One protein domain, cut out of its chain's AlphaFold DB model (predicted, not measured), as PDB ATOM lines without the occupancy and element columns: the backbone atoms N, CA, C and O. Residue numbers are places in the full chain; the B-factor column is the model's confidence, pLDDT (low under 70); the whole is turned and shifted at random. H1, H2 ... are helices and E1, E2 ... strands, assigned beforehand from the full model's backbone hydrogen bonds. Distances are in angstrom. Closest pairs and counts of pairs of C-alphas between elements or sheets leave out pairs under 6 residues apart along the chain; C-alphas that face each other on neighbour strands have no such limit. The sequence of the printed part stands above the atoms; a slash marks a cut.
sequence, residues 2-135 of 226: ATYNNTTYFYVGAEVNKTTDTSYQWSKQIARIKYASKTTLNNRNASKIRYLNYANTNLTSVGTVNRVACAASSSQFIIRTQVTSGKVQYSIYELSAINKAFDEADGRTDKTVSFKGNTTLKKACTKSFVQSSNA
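What this domain is: This is residues 2 to 135 of the 226 residues of an uncharacterized protein of Eubacterium ventriosum (UniProt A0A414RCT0). A curled sheet of five strands, E1, E2, E3, E4 and E8, wraps round the helix H1 and is partly face to face with a second sheet, E5, E6, E7 and E9, with E2 and E3 beside E5. A short helix, H2, grazes the second sheet next to where E9 begins. The printed part has 134 residues with nine named strands and two named helices, in the order E1 E2 E3 E4 E5 E6 E7 H1 E8 H2 E9; the class is mixed, helices and strands. The first sheet runs E1, E2, E3, E4, E8 and is mixed; the second runs E5, E6, E7, E9, all antiparallel. The whole is compact, with a radius of gyration of the C-alphas of 14.5 A and spans of 44 by 36 by 26 A.

Where its parts are: In the first sheet, E1 is residues 2 to 4, beginning at C-alpha 2 (-10.923, -19.343, 10.524); E2 is residues 7 to 16, 26.9 A long; E3 is residues 27 to 34, 18.6 A, and bends by 52 degrees at residue 30; E4 is residues 47 to 50 and E8 residues 112 to 114. In the second, E5 is residues 65 to 72, 20.7 A; E6 residues 76 to 83, 22.9 A; E7 residues 88 to 94, 20.3 A; and E9 residues 125 to 131, 17.3 A, ending at C-alpha 131 (0.306, 4.554, 8.033). H1 is residues 95 to 106, 16.5 A, and H2 residues 119 to 124.

How they stand to each other: E1 to E4 form a meander, each strand the antiparallel neighbour of the one before, with N 4 and O 7 at 2.9 A, N 12 and O 31 at 3.0 A, and N 49 and O 30 at 2.9 A, within hydrogen-bond range. E4 and E8 are parallel, with N 50 and O 113 at 2.9 A. This sheet curls round H1, which is on one face of it, in two layers; the C-alphas of Ala 105 and Thr 112 are the closest of H1 and E8, 4.6 A. The two sheets form a sandwich, face to face, their facing parts 9.7 A centre to centre; the closest C-alphas of E3 and E5 are those of Lys 28 and Val 68, 5.4 A. E5, E6 and E7 form another meander, with N 69 and O 80 at 2.9 A and N 81 and O 89 at 2.8 A; E7 and E9 are antiparallel, with N 90 and O 129 at 2.9 A. H1, with residues 97 to 101 alone, touches H2 at Ala 97 and Ala 124, their closest C-alphas, 6.3 A apart. Their tilt of 35.3 degrees, opposite ways, is only just steep. In H1 and H2 every O i to N i+4 pair is within hydrogen-bond range.

The domain as a whole: The C-alphas of Lys 38 and Ala 135 are the two farthest apart, 46.6 A. The printed part has no cut. The links E3 to E4 and E4 to E5 are long, 12 and 14 residues. The mean pLDDT of the printed part is 94.9; residues 19 to 20 are under 70.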
ATOM      1  N   ALA A   2     -11.964 -18.336  10.313       94.88
ATOM      2  CA  ALA A   2     -10.923 -19.343  10.524       94.88
ATOM      3  C   ALA A   2     -11.427 -20.473  11.437       94.88
ATOM      4  O   ALA A   2     -12.403 -20.285  12.168       94.88
ATOM      5  N   THR A   3     -10.754 -21.623  11.397       95.56
ATOM      6  CA  THR A   3     -11.056 -22.783  12.246       95.56
ATOM      7  C   THR A   3     -10.167 -22.788  13.486       95.56
ATOM      8  O   THR A   3      -8.957 -22.598  13.386       95.56
ATOM      9  N   TYR A   4     -10.764 -23.019  14.653       95.88
ATOM     10  CA  TYR A   4     -10.090 -23.138  15.944       95.88
ATOM     11  C   TYR A   4     -10.800 -24.198  16.792       95.88
ATOM     12  O   TYR A   4     -12.026 -24.167  16.895       95.88
ATOM     13  N   ASN A   5     -10.052 -25.146  17.365       94.44
ATOM     14  CA  ASN A   5     -10.588 -26.290  18.122       94.44
ATOM     15  C   ASN A   5     -11.759 -26.980  17.392       94.44
ATOM     16  O   ASN A   5     -12.866 -27.083  17.918       94.44
ATOM     17  N   ASN A   6     -11.532 -27.368  16.130       94.19
ATOM     18  CA  ASN A   6     -12.512 -28.018  15.242       94.19
ATOM     19  C   ASN A   6     -13.808 -27.224  14.991       94.19
ATOM     20  O   ASN A   6     -14.764 -27.753  14.434       94.19
ATOM     21  N   THR A   7     -13.845 -25.940  15.352       95.00
ATOM     22  CA  THR A   7     -14.997 -25.061  15.143       95.00
ATOM     23  C   THR A   7     -14.631 -23.921  14.203       95.00
ATOM     24  O   THR A   7     -13.594 -23.278  14.361       95.00
ATOM     25  N   THR A   8     -15.500 -23.635  13.233       96.25
ATOM     26  CA  THR A   8     -15.339 -22.477  12.345       96.25
ATOM     27  C   THR A   8     -15.948 -21.233  12.981       96.25
ATOM     28  O   THR A   8     -17.122 -21.223  13.350       96.25
ATOM     29  N   TYR A   9     -15.156 -20.165  13.061       97.38
ATOM     30  CA  TYR A   9     -15.579 -18.875  13.592       97.38
ATOM     31  C   TYR A   9     -15.522 -17.774  12.533       97.38
ATOM     32  O   TYR A   9     -14.631 -17.724  11.673       97.38
ATOM     33  N   PHE A  10     -16.449 -16.829  12.655       96.88
ATOM     34  CA  PHE A  10     -16.428 -15.558  11.947       96.88
ATOM     35  C   PHE A  10     -15.935 -14.466  12.891       96.88
ATOM     36  O   PHE A  10     -16.287 -14.440  14.068       96.88
ATOM     37  N   TYR A  11     -15.123 -13.562  12.352       97.50
ATOM     38  CA  TYR A  11     -14.647 -12.382  13.059       97.50
ATOM     39  C   TYR A  11     -15.260 -11.177  12.373       97.50
ATOM     40  O   TYR A  11     -15.106 -11.024  11.160       97.50
ATOM     41  N   VAL A  12     -16.006 -10.382  13.128       95.94
ATOM     42  CA  VAL A  12     -16.842  -9.313  12.582       95.94
ATOM     43  C   VAL A  12     -16.622  -8.030  13.364       95.94
ATOM     44  O   VAL A  12     -16.329  -8.064  14.560       95.94
ATOM     45  N   GLY A  13     -16.759  -6.891  12.687       95.56
ATOM     46  CA  GLY A  13     -16.844  -5.605  13.368       95.56
ATOM     47  C   GLY A  13     -18.038  -5.601  14.322       95.56
ATOM     48  O   GLY A  13     -19.124  -6.046  13.963       95.56
ATOM     49  N   ALA A  14     -17.824  -5.120  15.539       94.69
ATOM     50  CA  ALA A  14     -18.818  -5.049  16.599       94.69
ATOM     51  C   ALA A  14     -18.769  -3.681  17.278       94.69
ATOM     52  O   ALA A  14     -17.753  -2.987  17.209       94.69
ATOM     53  N   GLU A  15     -19.862  -3.327  17.953       91.50
ATOM     54  CA  GLU A  15     -20.109  -2.015  18.564       91.50
ATOM     55  C   GLU A  15     -19.961  -0.820  17.614       91.50
ATOM     56  O   GLU A  15     -18.890  -0.529  17.083       91.50
ATOM     57  N   VAL A  16     -21.030  -0.046  17.480       87.19
ATOM     58  CA  VAL A  16     -21.029   1.153  16.641       87.19
ATOM     59  C   VAL A  16     -20.225   2.279  17.303       87.19
ATOM     60  O   VAL A  16     -20.336   2.553  18.507       87.19
ATOM     61  N   ASN A  17     -19.408   2.956  16.502       82.12
ATOM     62  CA  ASN A  17     -18.894   4.279  16.801       82.12
ATOM     63  C   ASN A  17     -20.052   5.274  16.670       82.12
ATOM     64  O   ASN A  17     -20.534   5.529  15.569       82.12
ATOM     65  N   LYS A  18     -20.545   5.775  17.803       76.50
ATOM     66  CA  LYS A  18     -21.637   6.749  17.834       76.50
ATOM     67  C   LYS A  18     -21.070   8.120  17.464       76.50
ATOM     68  O   LYS A  18     -20.535   8.815  18.324       76.50
ATOM     69  N   THR A  19     -21.149   8.461  16.187       68.31
ATOM     70  CA  THR A  19     -20.846   9.789  15.647       68.31
ATOM     71  C   THR A  19     -22.101  10.661  15.644       68.31
ATOM     72  O   THR A  19     -23.218  10.151  15.720       68.31
ATOM     73  N   THR A  20     -21.922  11.984  15.576       67.69
ATOM     74  CA  THR A  20     -23.032  12.942  15.416       67.69
ATOM     75  C   THR A  20     -23.757  12.748  14.085       67.69
ATOM     76  O   THR A  20     -24.975  12.870  14.027       67.69
ATOM     77  N   ASP A  21     -23.020  12.373  13.037       72.19
ATOM     78  CA  ASP A  21     -23.585  11.917  11.772       72.19
ATOM     79  C   ASP A  21     -23.865  10.409  11.829       72.19
ATOM     80  O   ASP A  21     -22.945   9.587  11.875       72.19
ATOM     81  N   THR A  22     -25.144  10.040  11.838       73.56
ATOM     82  CA  THR A  22     -25.584   8.640  11.910       73.56
ATOM     83  C   THR A  22     -25.452   7.886  10.585       73.56
ATOM     84  O   THR A  22     -25.607   6.666  10.582       73.56
ATOM     85  N   SER A  23     -25.105   8.564   9.484       73.50
ATOM     86  CA  SER A  23     -24.854   7.917   8.191       73.50
ATOM     87  C   SER A  23     -23.522   7.147   8.143       73.50
ATOM     88  O   SER A  23     -23.364   6.245   7.322       73.50
ATOM     89  N   TYR A  24     -22.597   7.411   9.079       71.12
ATOM     90  CA  TYR A  24     -21.274   6.773   9.145       71.12
ATOM     91  C   TYR A  24     -21.058   5.975  10.437       71.12
ATOM     92  O   TYR A  24     -20.205   6.289  11.269       71.12
ATOM     93  N   GLN A  25     -21.811   4.888  10.593       83.88
ATOM     94  CA  GLN A  25     -21.703   3.990  11.746       83.88
ATOM     95  C   GLN A  25     -20.661   2.889  11.526       83.88
ATOM     96  O   GLN A  25     -20.946   1.811  11.006       83.88
ATOM     97  N   TRP A  26     -19.430   3.143  11.964       91.38
ATOM     98  CA  TRP A  26     -18.337   2.176  11.861       91.38
ATOM     99  C   TRP A  26     -18.165   1.340  13.125       91.38
ATOM    100  O   TRP A  26     -18.422   1.803  14.230       91.38
ATOM    101  N   SER A  27     -17.668   0.111  12.984       93.81
ATOM    102  CA  SER A  27     -17.333  -0.706  14.154       93.81
ATOM    103  C   SER A  27     -16.122  -0.155  14.918       93.81
ATOM    104  O   SER A  27     -15.179   0.357  14.304       93.81
ATOM    105  N   LYS A  28     -16.122  -0.305  16.250       94.56
ATOM    106  CA  LYS A  28     -14.991   0.051  17.137       94.56
ATOM    107  C   LYS A  28     -14.413  -1.133  17.925       94.56
ATOM    108  O   LYS A  28     -13.406  -0.981  18.618       94.56
ATOM    109  N   GLN A  29     -15.055  -2.295  17.847       96.94
ATOM    110  CA  GLN A  29     -14.632  -3.559  18.452       96.94
ATOM    111  C   GLN A  29     -14.644  -4.674  17.406       96.94
ATOM    112  O   GLN A  29     -15.163  -4.505  16.302       96.94
ATOM    113  N   ILE A  30     -14.079  -5.826  17.759       98.25
ATOM    114  CA  ILE A  30     -14.178  -7.048  16.957       98.25
ATOM    115  C   ILE A  30     -14.832  -8.123  17.817       98.25
ATOM    116  O   ILE A  30     -14.399  -8.348  18.949       98.25
ATOM    117  N   ALA A  31     -15.846  -8.789  17.273       98.12
ATOM    118  CA  ALA A  31     -16.471  -9.962  17.866       98.12
ATOM    119  C   ALA A  31     -16.026 -11.247  17.165       98.12
ATOM    120  O   ALA A  31     -15.759 -11.244  15.959       98.12
ATOM    121  N   ARG A  32     -16.021 -12.356  17.910       98.00
ATOM    122  CA  ARG A  32     -15.925 -13.715  17.365       98.00
ATOM    123  C   ARG A  32     -17.271 -14.411  17.530       98.00
ATOM    124  O   ARG A  32     -17.784 -14.498  18.641       98.00
ATOM    125  N   ILE A  33     -17.826 -14.919  16.434       96.81
ATOM    126  CA  ILE A  33     -19.155 -15.541  16.406       96.81
ATOM    127  C   ILE A  33     -19.104 -16.914  15.730       96.81
ATOM    128  O   ILE A  33     -18.276 -17.156  14.847       96.81
ATOM    129  N   LYS A  34     -20.011 -17.804  16.134       95.19
ATOM    130  CA  LYS A  34     -20.294 -19.062  15.434       95.19
ATOM    131  C   LYS A  34     -21.513 -18.851  14.546       95.19
ATOM    132  O   LYS A  34     -22.470 -18.204  14.965       95.19
ATOM    133  N   TYR A  35     -21.474 -19.384  13.331       93.31
ATOM    134  CA  TYR A  35     -22.664 -19.396  12.490       93.31
ATOM    135  C   TYR A  35     -23.674 -20.399  13.045       93.31
ATOM    136  O   TYR A  35     -23.325 -21.544  13.324       93.31
ATOM    137  N   ALA A  36     -24.923 -19.963  13.166       93.12
ATOM    138  CA  ALA A  36     -26.065 -20.815  13.450       93.12
ATOM    139  C   ALA A  36     -27.217 -20.392  12.536       93.12
ATOM    140  O   ALA A  36     -27.646 -19.234  12.543       93.12
ATOM    141  N   SER A  37     -27.691 -21.322  11.709       95.12
ATOM    142  CA  SER A  37     -28.732 -21.048  10.720       95.12
ATOM    143  C   SER A  37     -30.021 -20.580  11.390       95.12
ATOM    144  O   SER A  37     -30.424 -21.162  12.393       95.12
ATOM    145  N   LYS A  38     -30.702 -19.598  10.785       94.38
ATOM    146  CA  LYS A  38     -32.010 -19.086  11.238       94.38
ATOM    147  C   LYS A  38     -31.998 -18.499  12.662       94.38
ATOM    148  O   LYS A  38     -33.018 -18.512  13.339       94.38
ATOM    149  N   THR A  39     -30.856 -17.979  13.112       94.56
ATOM    150  CA  THR A  39     -30.731 -17.325  14.421       94.56
ATOM    151  C   THR A  39     -30.340 -15.857  14.288       94.56
ATOM    152  O   THR A  39     -29.682 -15.460  13.325       94.56
ATOM    153  N   THR A  40     -30.714 -15.066  15.292       93.62
ATOM    154  CA  THR A  40     -30.243 -13.691  15.480       93.62
ATOM    155  C   THR A  40     -29.356 -13.645  16.716       93.62
ATOM    156  O   THR A  40     -29.747 -14.115  17.783       93.62
ATOM    157  N   LEU A  41     -28.170 -13.053  16.593       92.62
ATOM    158  CA  LEU A  41     -27.251 -12.864  17.711       92.62
ATOM    159  C   LEU A  41     -27.304 -11.416  18.197       92.62
ATOM    160  O   LEU A  41     -26.981 -10.490  17.456       92.62
ATOM    161  N   ASN A  42     -27.650 -11.215  19.469       92.06
ATOM    162  CA  ASN A  42     -27.494  -9.910  20.103       92.06
ATOM    163  C   ASN A  42     -26.000  -9.614  20.306       92.06
ATOM    164  O   ASN A  42     -25.278 -10.420  20.891       92.06
ATOM    165  N   ASN A  43     -25.547  -8.434  19.883       89.88
ATOM    166  CA  ASN A  43     -24.159  -7.996  20.032       89.88
ATOM    167  C   ASN A  43     -23.643  -8.067  21.488       89.88
ATOM    168  O   ASN A  43     -22.460  -8.340  21.707       89.88
ATOM    169  N   ARG A  44     -24.510  -7.898  22.499       91.00
ATOM    170  CA  ARG A  44     -24.137  -8.060  23.919       91.00
ATOM    171  C   ARG A  44     -23.684  -9.482  24.255       91.00
ATOM    172  O   ARG A  44     -22.778  -9.638  25.061       91.00
ATOM    173  N   ASN A  45     -24.238 -10.483  23.573       93.44
ATOM    174  CA  ASN A  45     -23.972 -11.899  23.827       93.44
ATOM    175  C   ASN A  45     -22.733 -12.421  23.084       93.44
ATOM    176  O   ASN A  45     -22.306 -13.545  23.325       93.44
ATOM    177  N   ALA A  46     -22.156 -11.632  22.174       96.12
ATOM    178  CA  ALA A  46     -20.955 -12.017  21.444       96.12
ATOM    179  C   ALA A  46     -19.686 -11.710  22.253       96.12
ATOM    180  O   ALA A  46     -19.550 -10.608  22.793       96.12
ATOM    181  N   SER A  47     -18.722 -12.632  22.264       97.81
ATOM    182  CA  SER A  47     -17.379 -12.378  22.796       97.81
ATOM    183  C   SER A  47     -16.666 -11.323  21.960       97.81
ATOM    184  O   SER A  47     -16.533 -11.471  20.741       97.81
ATOM    185  N   LYS A  48     -16.199 -10.259  22.615       97.81
ATOM    186  CA  LYS A  48     -15.620  -9.075  21.969       97.81
ATOM    187  C   LYS A  48     -14.238  -8.749  22.518       97.81
ATOM    188  O   LYS A  48     -13.970  -8.887  23.710       97.81
ATOM    189  N   ILE A  49     -13.388  -8.216  21.650       97.88
ATOM    190  CA  ILE A  49     -12.152  -7.549  22.054       97.88
ATOM    191  C   ILE A  49     -12.300  -6.043  21.810       97.88
ATOM    192  O   ILE A  49     -12.742  -5.605  20.743       97.88
ATOM    193  N   ARG A  50     -11.932  -5.243  22.818       97.06
ATOM    194  CA  ARG A  50     -12.069  -3.777  22.839       97.06
ATOM    195  C   ARG A  50     -10.735  -3.054  23.033       97.06
ATOM    196  O   ARG A  50      -9.714  -3.665  23.340       97.06
ATOM    197  N   TYR A  51     -10.766  -1.728  22.866       97.56
ATOM    198  CA  TYR A  51      -9.595  -0.838  22.908       97.56
ATOM    199  C   TYR A  51      -8.548  -1.153  21.828       97.56
ATOM    200  O   TYR A  51      -7.349  -1.193  22.085       97.56
ATOM    201  N   LEU A  52      -9.009  -1.360  20.591       98.19
ATOM    202  CA  LEU A  52      -8.176  -1.753  19.446       98.19
ATOM    203  C   LEU A  52      -7.158  -0.682  19.003       98.19
ATOM    204  O   LEU A  52      -6.252  -0.971  18.225       98.19
ATOM    205  N   ASN A  53      -7.251   0.541  19.526       97.75
ATOM    206  CA  ASN A  53      -6.204   1.561  19.422       97.75
ATOM    207  C   ASN A  53      -4.936   1.224  20.226       97.75
ATOM    208  O   ASN A  53      -3.898   1.813  19.955       97.75
ATOM    209  N   TYR A  54      -5.003   0.278  21.165       98.62
ATOM    210  CA  TYR A  54      -3.845  -0.262  21.890       98.62
ATOM    211  C   TYR A  54      -3.291  -1.545  21.252       98.62
ATOM    212  O   TYR A  54      -2.322  -2.109  21.753       98.62
ATOM    213  N   ALA A  55      -3.902  -2.039  20.168       98.38
ATOM    214  CA  ALA A  55      -3.504  -3.278  19.505       98.38
ATOM    215  C   ALA A  55      -2.222  -3.081  18.677       98.38
ATOM    216  O   ALA A  55      -2.278  -2.954  17.456       98.38
ATOM    217  N   ASN A  56      -1.072  -3.014  19.342       98.44
ATOM    218  CA  ASN A  56       0.256  -2.917  18.737       98.44
ATOM    219  C   ASN A  56       1.321  -3.537  19.653       98.44
ATOM    220  O   ASN A  56       1.032  -3.929  20.784       98.44
ATOM    221  N   THR A  57       2.554  -3.633  19.157       97.69
ATOM    222  CA  THR A  57       3.693  -4.234  19.874       97.69
ATOM    223  C   THR A  57       4.079  -3.479  21.147       97.69
ATOM    224  O   THR A  57       4.703  -4.056  22.035       97.69
ATOM    225  N   ASN A  58       3.685  -2.209  21.275       97.00
ATOM    226  CA  ASN A  58       4.043  -1.351  22.406       97.00
ATOM    227  C   ASN A  58       2.939  -1.256  23.464       97.00
ATOM    228  O   ASN A  58       3.227  -0.884  24.600       97.00
ATOM    229  N   LEU A  59       1.710  -1.657  23.122       96.62
ATOM    230  CA  LEU A  59       0.511  -1.495  23.942       96.62
ATOM    231  C   LEU A  59       0.214  -0.024  24.278       96.62
ATOM    232  O   LEU A  59      -0.245   0.297  25.374       96.62
ATOM    233  N   THR A  60       0.491   0.878  23.337       97.38
ATOM    234  CA  THR A  60       0.249   2.322  23.463       97.38
ATOM    235  C   THR A  60      -0.907   2.746  22.565       97.38
ATOM    236  O   THR A  60      -1.135   2.159  21.513       97.38
ATOM    237  N   SER A  61      -1.683   3.753  22.962       97.81
ATOM    238  CA  SER A  61      -2.791   4.236  22.127       97.81
ATOM    239  C   SER A  61      -2.265   4.982  20.898       97.81
ATOM    240  O   SER A  61      -1.474   5.910  21.046       97.81
ATOM    241  N   VAL A  62      -2.775   4.661  19.705       97.38
ATOM    242  CA  VAL A  62      -2.546   5.470  18.485       97.38
ATOM    243  C   VAL A  62      -3.555   6.607  18.278       97.38
ATOM    244  O   VAL A  62      -3.450   7.354  17.306       97.38
ATOM    245  N   GLY A  63      -4.531   6.752  19.178       97.12
ATOM    246  CA  GLY A  63      -5.566   7.788  19.129       97.12
ATOM    247  C   GLY A  63      -6.978   7.245  19.354       97.12
ATOM    248  O   GLY A  63      -7.161   6.098  19.768       97.12
ATOM    249  N   THR A  64      -7.984   8.076  19.082       95.25
ATOM    250  CA  THR A  64      -9.406   7.722  19.215       95.25
ATOM    251  C   THR A  64      -9.859   6.865  18.040       95.25
ATOM    252  O   THR A  64      -9.744   7.285  16.892       95.25
ATOM    253  N   VAL A  65     -10.377   5.665  18.315       95.12
ATOM    254  CA  VAL A  65     -10.858   4.732  17.282       95.12
ATOM    255  C   VAL A  65     -12.004   5.357  16.487       95.12
ATOM    256  O   VAL A  65     -12.992   5.785  17.074       95.12
ATOM    257  N   ASN A  66     -11.882   5.348  15.161       93.25
ATOM    258  CA  ASN A  66     -12.947   5.726  14.236       93.25
ATOM    259  C   ASN A  66     -13.584   4.496  13.574       93.25
ATOM    260  O   ASN A  66     -14.802   4.357  13.562       93.25
ATOM    261  N   ARG A  67     -12.755   3.590  13.042       94.38
ATOM    262  CA  ARG A  67     -13.196   2.387  12.323       94.38
ATOM    263  C   ARG A  67     -12.214   1.252  12.544       94.38
ATOM    264  O   ARG A  67     -11.003   1.458  12.446       94.38
ATOM    265  N   VAL A  68     -12.728   0.048  12.761       97.12
ATOM    266  CA  VAL A  68     -11.916  -1.171  12.809       97.12
ATOM    267  C   VAL A  68     -12.344  -2.177  11.749       97.12
ATOM    268  O   VAL A  68     -13.486  -2.179  11.290       97.12
ATOM    269  N   ALA A  69     -11.400  -3.012  11.340       97.38
ATOM    270  CA  ALA A  69     -11.627  -4.172  10.492       97.38
ATOM    271  C   ALA A  69     -10.615  -5.261  10.856       97.38
ATOM    272  O   ALA A  69      -9.562  -4.977  11.432       97.38
ATOM    273  N   CYS A  70     -10.915  -6.506  10.509       98.12
ATOM    274  CA  CYS A  70      -9.993  -7.611  10.727       98.12
ATOM    275  C   CYS A  70     -10.086  -8.652   9.622       98.12
ATOM    276  O   CYS A  70     -11.067  -8.712   8.883       98.12
ATOM    277  N   ALA A  71      -9.050  -9.474   9.538       97.94
ATOM    278  CA  ALA A  71      -9.035 -10.663   8.709       97.94
ATOM    279  C   ALA A  71      -8.213 -11.757   9.390       97.94
ATOM    280  O   ALA A  71      -7.419 -11.492  10.294       97.94
ATOM    281  N   ALA A  72      -8.421 -12.991   8.949       97.38
ATOM    282  CA  ALA A  72      -7.719 -14.153   9.467       97.38
ATOM    283  C   ALA A  72      -7.286 -15.059   8.313       97.38
ATOM    284  O   ALA A  72      -8.058 -15.299   7.372       97.38
ATOM    285  N   SER A  73      -6.066 -15.571   8.429       95.75
ATOM    286  CA  SER A  73      -5.578 -16.727   7.686       95.75
ATOM    287  C   SER A  73      -5.759 -17.992   8.542       95.75
ATOM    288  O   SER A  73      -6.550 -17.987   9.485       95.75
ATOM    289  N   SER A  74      -5.065 -19.093   8.228       94.88
ATOM    290  CA  SER A  74      -5.146 -20.300   9.062       94.88
ATOM    291  C   SER A  74      -4.327 -20.203  10.354       94.88
ATOM    292  O   SER A  74      -4.628 -20.925  11.297       94.88
ATOM    293  N   SER A  75      -3.313 -19.331  10.416       95.81
ATOM    294  CA  SER A  75      -2.467 -19.155  11.608       95.81
ATOM    295  C   SER A  75      -2.323 -17.711  12.086       95.81
ATOM    296  O   SER A  75      -1.901 -17.501  13.217       95.81
ATOM    297  N   GLN A  76      -2.706 -16.713  11.288       97.31
ATOM    298  CA  GLN A  76      -2.509 -15.303  11.620       97.31
ATOM    299  C   GLN A  76      -3.823 -14.526  11.649       97.31
ATOM    300  O   GLN A  76      -4.793 -14.851  10.960       97.31
ATOM    301  N   PHE A  77      -3.826 -13.454  12.434       98.62
ATOM    302  CA  PHE A  77      -4.938 -12.526  12.575       98.62
ATOM    303  C   PHE A  77      -4.439 -11.094  12.409       98.62
ATOM    304  O   PHE A  77      -3.503 -10.693  13.095       98.62
ATOM    305  N   ILE A  78      -5.063 -10.314  11.527       98.69
ATOM    306  CA  ILE A  78      -4.740  -8.895  11.342       98.69
ATOM    307  C   ILE A  78      -5.872  -8.013  11.844       98.69
ATOM    308  O   ILE A  78      -7.045  -8.258  11.559       98.69
ATOM    309  N   ILE A  79      -5.502  -6.949  12.548       98.75
ATOM    310  CA  ILE A  79      -6.392  -5.870  12.970       98.75
ATOM    311  C   ILE A  79      -5.970  -4.605  12.232       98.75
ATOM    312  O   ILE A  79      -4.799  -4.234  12.248       98.75
ATOM    313  N   ARG A  80      -6.937  -3.936  11.605       98.31
ATOM    314  CA  ARG A  80      -6.813  -2.575  11.081       98.31
ATOM    315  C   ARG A  80      -7.611  -1.648  11.987       98.31
ATOM    316  O   ARG A  80      -8.825  -1.806  12.092       98.31
ATOM    317  N   THR A  81      -6.954  -0.653  12.569       98.25
ATOM    318  CA  THR A  81      -7.575   0.391  13.389       98.25
ATOM    319  C   THR A  81      -7.307   1.750  12.761       98.25
ATOM    320  O   THR A  81      -6.185   2.250  12.797       98.25
ATOM    321  N   GLN A  82      -8.339   2.369  12.201       96.75
ATOM    322  CA  GLN A  82      -8.297   3.761  11.769       96.75
ATOM    323  C   GLN A  82      -8.760   4.656  12.912       96.75
ATOM    324  O   GLN A  82      -9.813   4.410  13.507       96.75
ATOM    325  N   VAL A  83      -7.980   5.691  13.212       95.50
ATOM    326  CA  VAL A  83      -8.306   6.688  14.241       95.50
ATOM    327  C   VAL A  83      -8.823   7.984  13.619       95.50
ATOM    328  O   VAL A  83      -8.672   8.210  12.418       95.50
ATOM    329  N   THR A  84      -9.444   8.840  14.429       93.00
ATOM    330  CA  THR A  84     -10.073  10.100  13.982       93.00
ATOM    331  C   THR A  84      -9.099  11.072  13.315       93.00
ATOM    332  O   THR A  84      -9.506  11.822  12.440       93.00
ATOM    333  N   SER A  85      -7.804  11.014  13.646       93.50
ATOM    334  CA  SER A  85      -6.754  11.809  12.988       93.50
ATOM    335  C   SER A  85      -6.376  11.321  11.581       93.50
ATOM    336  O   SER A  85      -5.459  11.865  10.973       93.50
ATOM    337  N   GLY A  86      -7.008  10.257  11.077       92.88
ATOM    338  CA  GLY A  86      -6.721   9.671   9.764       92.88
ATOM    339  C   GLY A  86      -5.567   8.663   9.752       92.88
ATOM    340  O   GLY A  86      -5.393   7.956   8.760       92.88
ATOM    341  N   LYS A  87      -4.807   8.526  10.849       96.81
ATOM    342  CA  LYS A  87      -3.805   7.456  10.988       96.81
ATOM    343  C   LYS A  87      -4.483   6.081  10.961       96.81
ATOM    344  O   LYS A  87      -5.578   5.894  11.498       96.81
ATOM    345  N   VAL A  88      -3.798   5.105  10.377       98.19
ATOM    346  CA  VAL A  88      -4.243   3.712  10.296       98.19
ATOM    347  C   VAL A  88      -3.167   2.815  10.889       98.19
ATOM    348  O   VAL A  88      -2.071   2.706  10.348       98.19
ATOM    349  N   GLN A  89      -3.486   2.173  12.006       98.38
ATOM    350  CA  GLN A  89      -2.661   1.136  12.611       98.38
ATOM    351  C   GLN A  89      -3.040  -0.228  12.047       98.38
ATOM    352  O   GLN A  89      -4.221  -0.569  11.976       98.38
ATOM    353  N   TYR A  90      -2.027  -1.024  11.734       98.75
ATOM    354  CA  TYR A  90      -2.158  -2.448  11.477       98.75
ATOM    355  C   TYR A  90      -1.385  -3.224  12.537       98.75
ATOM    356  O   TYR A  90      -0.298  -2.811  12.946       98.75
ATOM    357  N   SER A  91      -1.925  -4.359  12.963       98.69
ATOM    358  CA  SER A  91      -1.243  -5.287  13.861       98.69
ATOM    359  C   SER A  91      -1.574  -6.730  13.525       98.69
ATOM    360  O   SER A  91      -2.707  -7.044  13.163       98.69
ATOM    361  N   ILE A  92      -0.564  -7.592  13.599       98.81
ATOM    362  CA  ILE A  92      -0.633  -8.999  13.212       98.81
ATOM    363  C   ILE A  92      -0.314  -9.856  14.430       98.81
ATOM    364  O   ILE A  92       0.714  -9.676  15.084       98.81
ATOM    365  N   TYR A  93      -1.187 -10.814  14.701       98.62
ATOM    366  CA  TYR A  93      -1.119 -11.715  15.840       98.62
ATOM    367  C   TYR A  93      -1.122 -13.167  15.387       98.62
ATOM    368  O   TYR A  93      -1.702 -13.500  14.350       98.62
ATOM    369  N   GLU A  94      -0.570 -14.035  16.228       97.06
ATOM    370  CA  GLU A  94      -0.890 -15.460  16.178       97.06
ATOM    371  C   GLU A  94      -2.394 -15.651  16.429       97.06
ATOM    372  O   GLU A  94      -2.948 -15.205  17.442       97.06
ATOM    373  N   LEU A  95      -3.075 -16.329  15.503       97.81
ATOM    374  CA  LEU A  95      -4.524 -16.537  15.555       97.81
ATOM    375  C   LEU A  95      -4.945 -17.312  16.811       97.81
ATOM    376  O   LEU A  95      -6.010 -17.059  17.377       97.81
ATOM    377  N   SER A  96      -4.110 -18.246  17.266       97.38
ATOM    378  CA  SER A  96      -4.358 -19.036  18.474       97.38
ATOM    379  C   SER A  96      -4.443 -18.157  19.728       97.38
ATOM    380  O   SER A  96      -5.329 -18.363  20.556       97.38
ATOM    381  N   ALA A  97      -3.588 -17.137  19.851       98.06
ATOM    382  CA  ALA A  97      -3.605 -16.205  20.976       98.06
ATOM    383  C   ALA A  97      -4.851 -15.309  20.964       98.06
ATOM    384  O   ALA A  97      -5.466 -15.087  22.006       98.06
ATOM    385  N   ILE A  98      -5.268 -14.851  19.780       98.56
ATOM    386  CA  ILE A  98      -6.517 -14.095  19.620       98.56
ATOM    387  C   ILE A  98      -7.730 -14.952  19.994       98.56
ATOM    388  O   ILE A  98      -8.618 -14.482  20.700       98.56
ATOM    389  N   ASN A  99      -7.765 -16.219  19.575       98.56
ATOM    390  CA  ASN A  99      -8.852 -17.118  19.951       98.56
ATOM    391  C   ASN A  99      -8.906 -17.384  21.457       98.56
ATOM    392  O   ASN A  99      -9.996 -17.320  22.015       98.56
ATOM    393  N   LYS A 100      -7.759 -17.558  22.125       98.31
ATOM    394  CA  LYS A 100      -7.708 -17.661  23.594       98.31
ATOM    395  C   LYS A 100      -8.273 -16.415  24.282       98.31
ATOM    396  O   LYS A 100      -9.022 -16.541  25.242       98.31
ATOM    397  N   ALA A 101      -7.983 -15.218  23.769       98.44
ATOM    398  CA  ALA A 101      -8.572 -13.984  24.298       98.44
ATOM    399  C   ALA A 101     -10.097 -13.919  24.093       98.44
ATOM    400  O   ALA A 101     -10.816 -13.371  24.924       98.44
ATOM    401  N   PHE A 102     -10.620 -14.494  23.008       98.50
ATOM    402  CA  PHE A 102     -12.066 -14.624  22.830       98.50
ATOM    403  C   PHE A 102     -12.694 -15.709  23.715       98.50
ATOM    404  O   PHE A 102     -13.844 -15.535  24.114       98.50
ATOM    405  N   ASP A 103     -11.982 -16.800  24.018       98.19
ATOM    406  CA  ASP A 103     -12.430 -17.812  24.988       98.19
ATOM    407  C   ASP A 103     -12.510 -17.196  26.393       98.19
ATOM    408  O   ASP A 103     -13.513 -17.339  27.085       98.19
ATOM    409  N   GLU A 104     -11.496 -16.412  26.773       98.00
ATOM    410  CA  GLU A 104     -11.493 -15.637  28.015       98.00
ATOM    411  C   GLU A 104     -12.662 -14.647  28.063       98.00
ATOM    412  O   GLU A 104     -13.359 -14.561  29.072       98.00
ATOM    413  N   ALA A 105     -12.908 -13.916  26.969       97.88
ATOM    414  CA  ALA A 105     -14.067 -13.039  26.874       97.88
ATOM    415  C   ALA A 105     -15.375 -13.823  27.058       97.88
ATOM    416  O   ALA A 105     -16.259 -13.347  27.755       97.88
ATOM    417  N   ASP A 106     -15.499 -15.024  26.488       96.00
ATOM    418  CA  ASP A 106     -16.711 -15.839  26.608       96.00
ATOM    419  C   ASP A 106     -17.007 -16.267  28.056       96.00
ATOM    420  O   ASP A 106     -18.172 -16.319  28.452       96.00
ATOM    421  N   GLY A 107     -15.966 -16.496  28.861       96.25
ATOM    422  CA  GLY A 107     -16.088 -16.816  30.286       96.25
ATOM    423  C   GLY A 107     -16.459 -15.632  31.190       96.25
ATOM    424  O   GLY A 107     -16.714 -15.832  32.375       96.25
ATOM    425  N   ARG A 108     -16.491 -14.397  30.669       96.69
ATOM    426  CA  ARG A 108     -16.805 -13.184  31.444       96.69
ATOM    427  C   ARG A 108     -18.266 -12.773  31.292       96.69
ATOM    428  O   ARG A 108     -18.842 -12.863  30.208       96.69
ATOM    429  N   THR A 109     -18.828 -12.188  32.348       95.25
ATOM    430  CA  THR A 109     -20.199 -11.647  32.356       95.25
ATOM    431  C   THR A 109     -20.417 -10.567  31.294       95.25
ATOM    432  O   THR A 109     -21.458 -10.538  30.646       95.25
ATOM    433  N   ASP A 110     -19.434  -9.685  31.082       94.56
ATOM    434  CA  ASP A 110     -19.524  -8.599  30.097       94.56
ATOM    435  C   ASP A 110     -19.168  -9.038  28.663       94.56
ATOM    436  O   ASP A 110     -19.281  -8.245  27.724       94.56
ATOM    437  N   LYS A 111     -18.738 -10.295  28.487       97.31
ATOM    438  CA  LYS A 111     -18.269 -10.865  27.222       97.31
ATOM    439  C   LYS A 111     -17.130 -10.067  26.569       97.31
ATOM    440  O   LYS A 111     -17.036 -10.043  25.336       97.31
ATOM    441  N   THR A 112     -16.272  -9.377  27.343       97.56
ATOM    442  CA  THR A 112     -15.181  -8.563  26.769       97.56
ATOM    443  C   THR A 112     -13.782  -8.829  27.317       97.56
ATOM    444  O   THR A 112     -13.568  -9.009  28.514       97.56
ATOM    445  N   VAL A 113     -12.790  -8.720  26.429       98.12
ATOM    446  CA  VAL A 113     -11.366  -8.583  26.774       98.12
ATOM    447  C   VAL A 113     -10.822  -7.259  26.235       98.12
ATOM    448  O   VAL A 113     -11.169  -6.797  25.149       98.12
ATOM    449  N   SER A 114      -9.972  -6.608  27.026       97.81
ATOM    450  CA  SER A 114      -9.319  -5.342  26.682       97.81
ATOM    451  C   SER A 114      -7.938  -5.591  26.080       97.81
ATOM    452  O   SER A 114      -7.197  -6.411  26.612       97.81
ATOM    453  N   PHE A 115      -7.551  -4.842  25.038       98.19
ATOM    454  CA  PHE A 115      -6.132  -4.693  24.678       98.19
ATOM    455  C   PHE A 115      -5.388  -3.761  25.636       98.19
ATOM    456  O   PHE A 115      -4.217  -3.984  25.922       98.19
ATOM    457  N   LYS A 116      -6.043  -2.718  26.160       97.50
ATOM    458  CA  LYS A 116      -5.420  -1.792  27.113       97.50
ATOM    459  C   LYS A 116      -4.965  -2.576  28.349       97.50
ATOM    460  O   LYS A 116      -5.804  -3.176  29.020       97.50
ATOM    461  N   GLY A 117      -3.657  -2.572  28.613       97.06
ATOM    462  CA  GLY A 117      -3.030  -3.287  29.733       97.06
ATOM    463  C   GLY A 117      -2.823  -4.798  29.533       97.06
ATOM    464  O   GLY A 117      -2.277  -5.447  30.418       97.06
ATOM    465  N   ASN A 118      -3.203  -5.377  28.389       97.69
ATOM    466  CA  ASN A 118      -3.078  -6.815  28.145       97.69
ATOM    467  C   ASN A 118      -1.689  -7.207  27.609       97.69
ATOM    468  O   ASN A 118      -1.417  -7.175  26.405       97.69
ATOM    469  N   THR A 119      -0.801  -7.596  28.523       96.88
ATOM    470  CA  THR A 119       0.575  -8.008  28.209       96.88
ATOM    471  C   THR A 119       0.649  -9.331  27.444       96.88
ATOM    472  O   THR A 119       1.566  -9.510  26.642       96.88
ATOM    473  N   THR A 120      -0.320 -10.233  27.618       96.69
ATOM    474  CA  THR A 120      -0.414 -11.488  26.853       96.69
ATOM    475  C   THR A 120      -0.654 -11.209  25.375       96.69
ATOM    476  O   THR A 120       0.099 -11.678  24.521       96.69
ATOM    477  N   LEU A 121      -1.649 -10.374  25.061       97.62
ATOM    478  CA  LEU A 121      -1.911  -9.949  23.689       97.62
ATOM    479  C   LEU A 121      -0.755  -9.117  23.124       97.62
ATOM    480  O   LEU A 121      -0.407  -9.300  21.962       97.62
ATOM    481  N   LYS A 122      -0.099  -8.272  23.933       97.69
ATOM    482  CA  LYS A 122       1.130  -7.568  23.520       97.69
ATOM    483  C   LYS A 122       2.202  -8.550  23.034       97.69
ATOM    484  O   LYS A 122       2.722  -8.369  21.940       97.69
ATOM    485  N   LYS A 123       2.500  -9.597  23.816       97.19
ATOM    486  CA  LYS A 123       3.495 -10.630  23.463       97.19
ATOM    487  C   LYS A 123       3.108 -11.421  22.211       97.19
ATOM    488  O   LYS A 123       3.983 -11.833  21.463       97.19
ATOM    489  N   ALA A 124       1.812 -11.615  21.977       97.62
ATOM    490  CA  ALA A 124       1.307 -12.296  20.788       97.62
ATOM    491  C   ALA A 124       1.316 -11.422  19.517       97.62
ATOM    492  O   ALA A 124       1.069 -11.936  18.425       97.62
ATOM    493  N   CYS A 125       1.555 -10.111  19.642       98.31
ATOM    494  CA  CYS A 125       1.659  -9.196  18.511       98.31
ATOM    495  C   CYS A 125       3.014  -9.379  17.826       98.31
ATOM    496  O   CYS A 125       4.037  -8.894  18.303       98.31
ATOM    497  N   THR A 126       3.018 -10.076  16.694       97.44
ATOM    498  CA  THR A 126       4.241 -10.365  15.934       97.44
ATOM    499  C   THR A 126       4.750  -9.136  15.187       97.44
ATOM    500  O   THR A 126       5.957  -8.952  15.047       97.44
ATOM    501  N   LYS A 127       3.838  -8.285  14.699       98.12
ATOM    502  CA  LYS A 127       4.151  -7.062  13.949       98.12
ATOM    503  C   LYS A 127       3.077  -6.011  14.171       98.12
ATOM    504  O   LYS A 127       1.892  -6.330  14.219       98.12
ATOM    505  N   SER A 128       3.473  -4.744  14.208       98.44
ATOM    506  CA  SER A 128       2.542  -3.625  14.068       98.44
ATOM    507  C   SER A 128       3.209  -2.433  13.406       98.44
ATOM    508  O   SER A 128       4.403  -2.217  13.594       98.44
ATOM    509  N   PHE A 129       2.438  -1.661  12.649       98.25
ATOM    510  CA  PHE A 129       2.912  -0.463  11.963       98.25
ATOM    511  C   PHE A 129       1.771   0.541  11.791       98.25
ATOM    512  O   PHE A 129       0.590   0.188  11.872       98.25
ATOM    513  N   VAL A 130       2.125   1.804  11.555       98.00
ATOM    514  CA  VAL A 130       1.171   2.898  11.350       98.00
ATOM    515  C   VAL A 130       1.412   3.538   9.990       98.00
ATOM    516  O   VAL A 130       2.546   3.815   9.608       98.00
ATOM    517  N   GLN A 131       0.323   3.800   9.277       97.50
ATOM    518  CA  GLN A 131       0.306   4.554   8.033       97.50
ATOM    519  C   GLN A 131      -0.543   5.820   8.175       97.50
ATOM    520  O   GLN A 131      -1.475   5.875   8.980       97.50
ATOM    521  N   SER A 132      -0.234   6.845   7.388       95.81
ATOM    522  CA  SER A 132      -1.021   8.075   7.292       95.81
ATOM    523  C   SER A 132      -0.769   8.780   5.962       95.81
ATOM    524  O   SER A 132       0.313   8.659   5.386       95.81
ATOM    525  N   SER A 133      -1.761   9.529   5.483       91.88
ATOM    526  CA  SER A 133      -1.599  10.407   4.318       91.88
ATOM    527  C   SER A 133      -0.510  11.452   4.558       91.88
ATOM    528  O   SER A 133       0.315  11.666   3.687       91.88
ATOM    529  N   ASN A 134      -0.438  12.022   5.765       91.25
ATOM    530  CA  ASN A 134       0.555  13.046   6.115       91.25
ATOM    531  C   ASN A 134       2.001  12.532   6.034       91.25
ATOM    532  O   ASN A 134       2.911  13.301   5.756       91.25
ATOM    533  N   ALA A 135       2.217  11.235   6.266       90.12
ATOM    534  CA  ALA A 135       3.519  10.588   6.106       90.12
ATOM    535  C   ALA A 135       3.730  10.002   4.695       90.12
ATOM    536  O   ALA A 135       4.682   9.254   4.489       90.12
TER     537      ALA A 135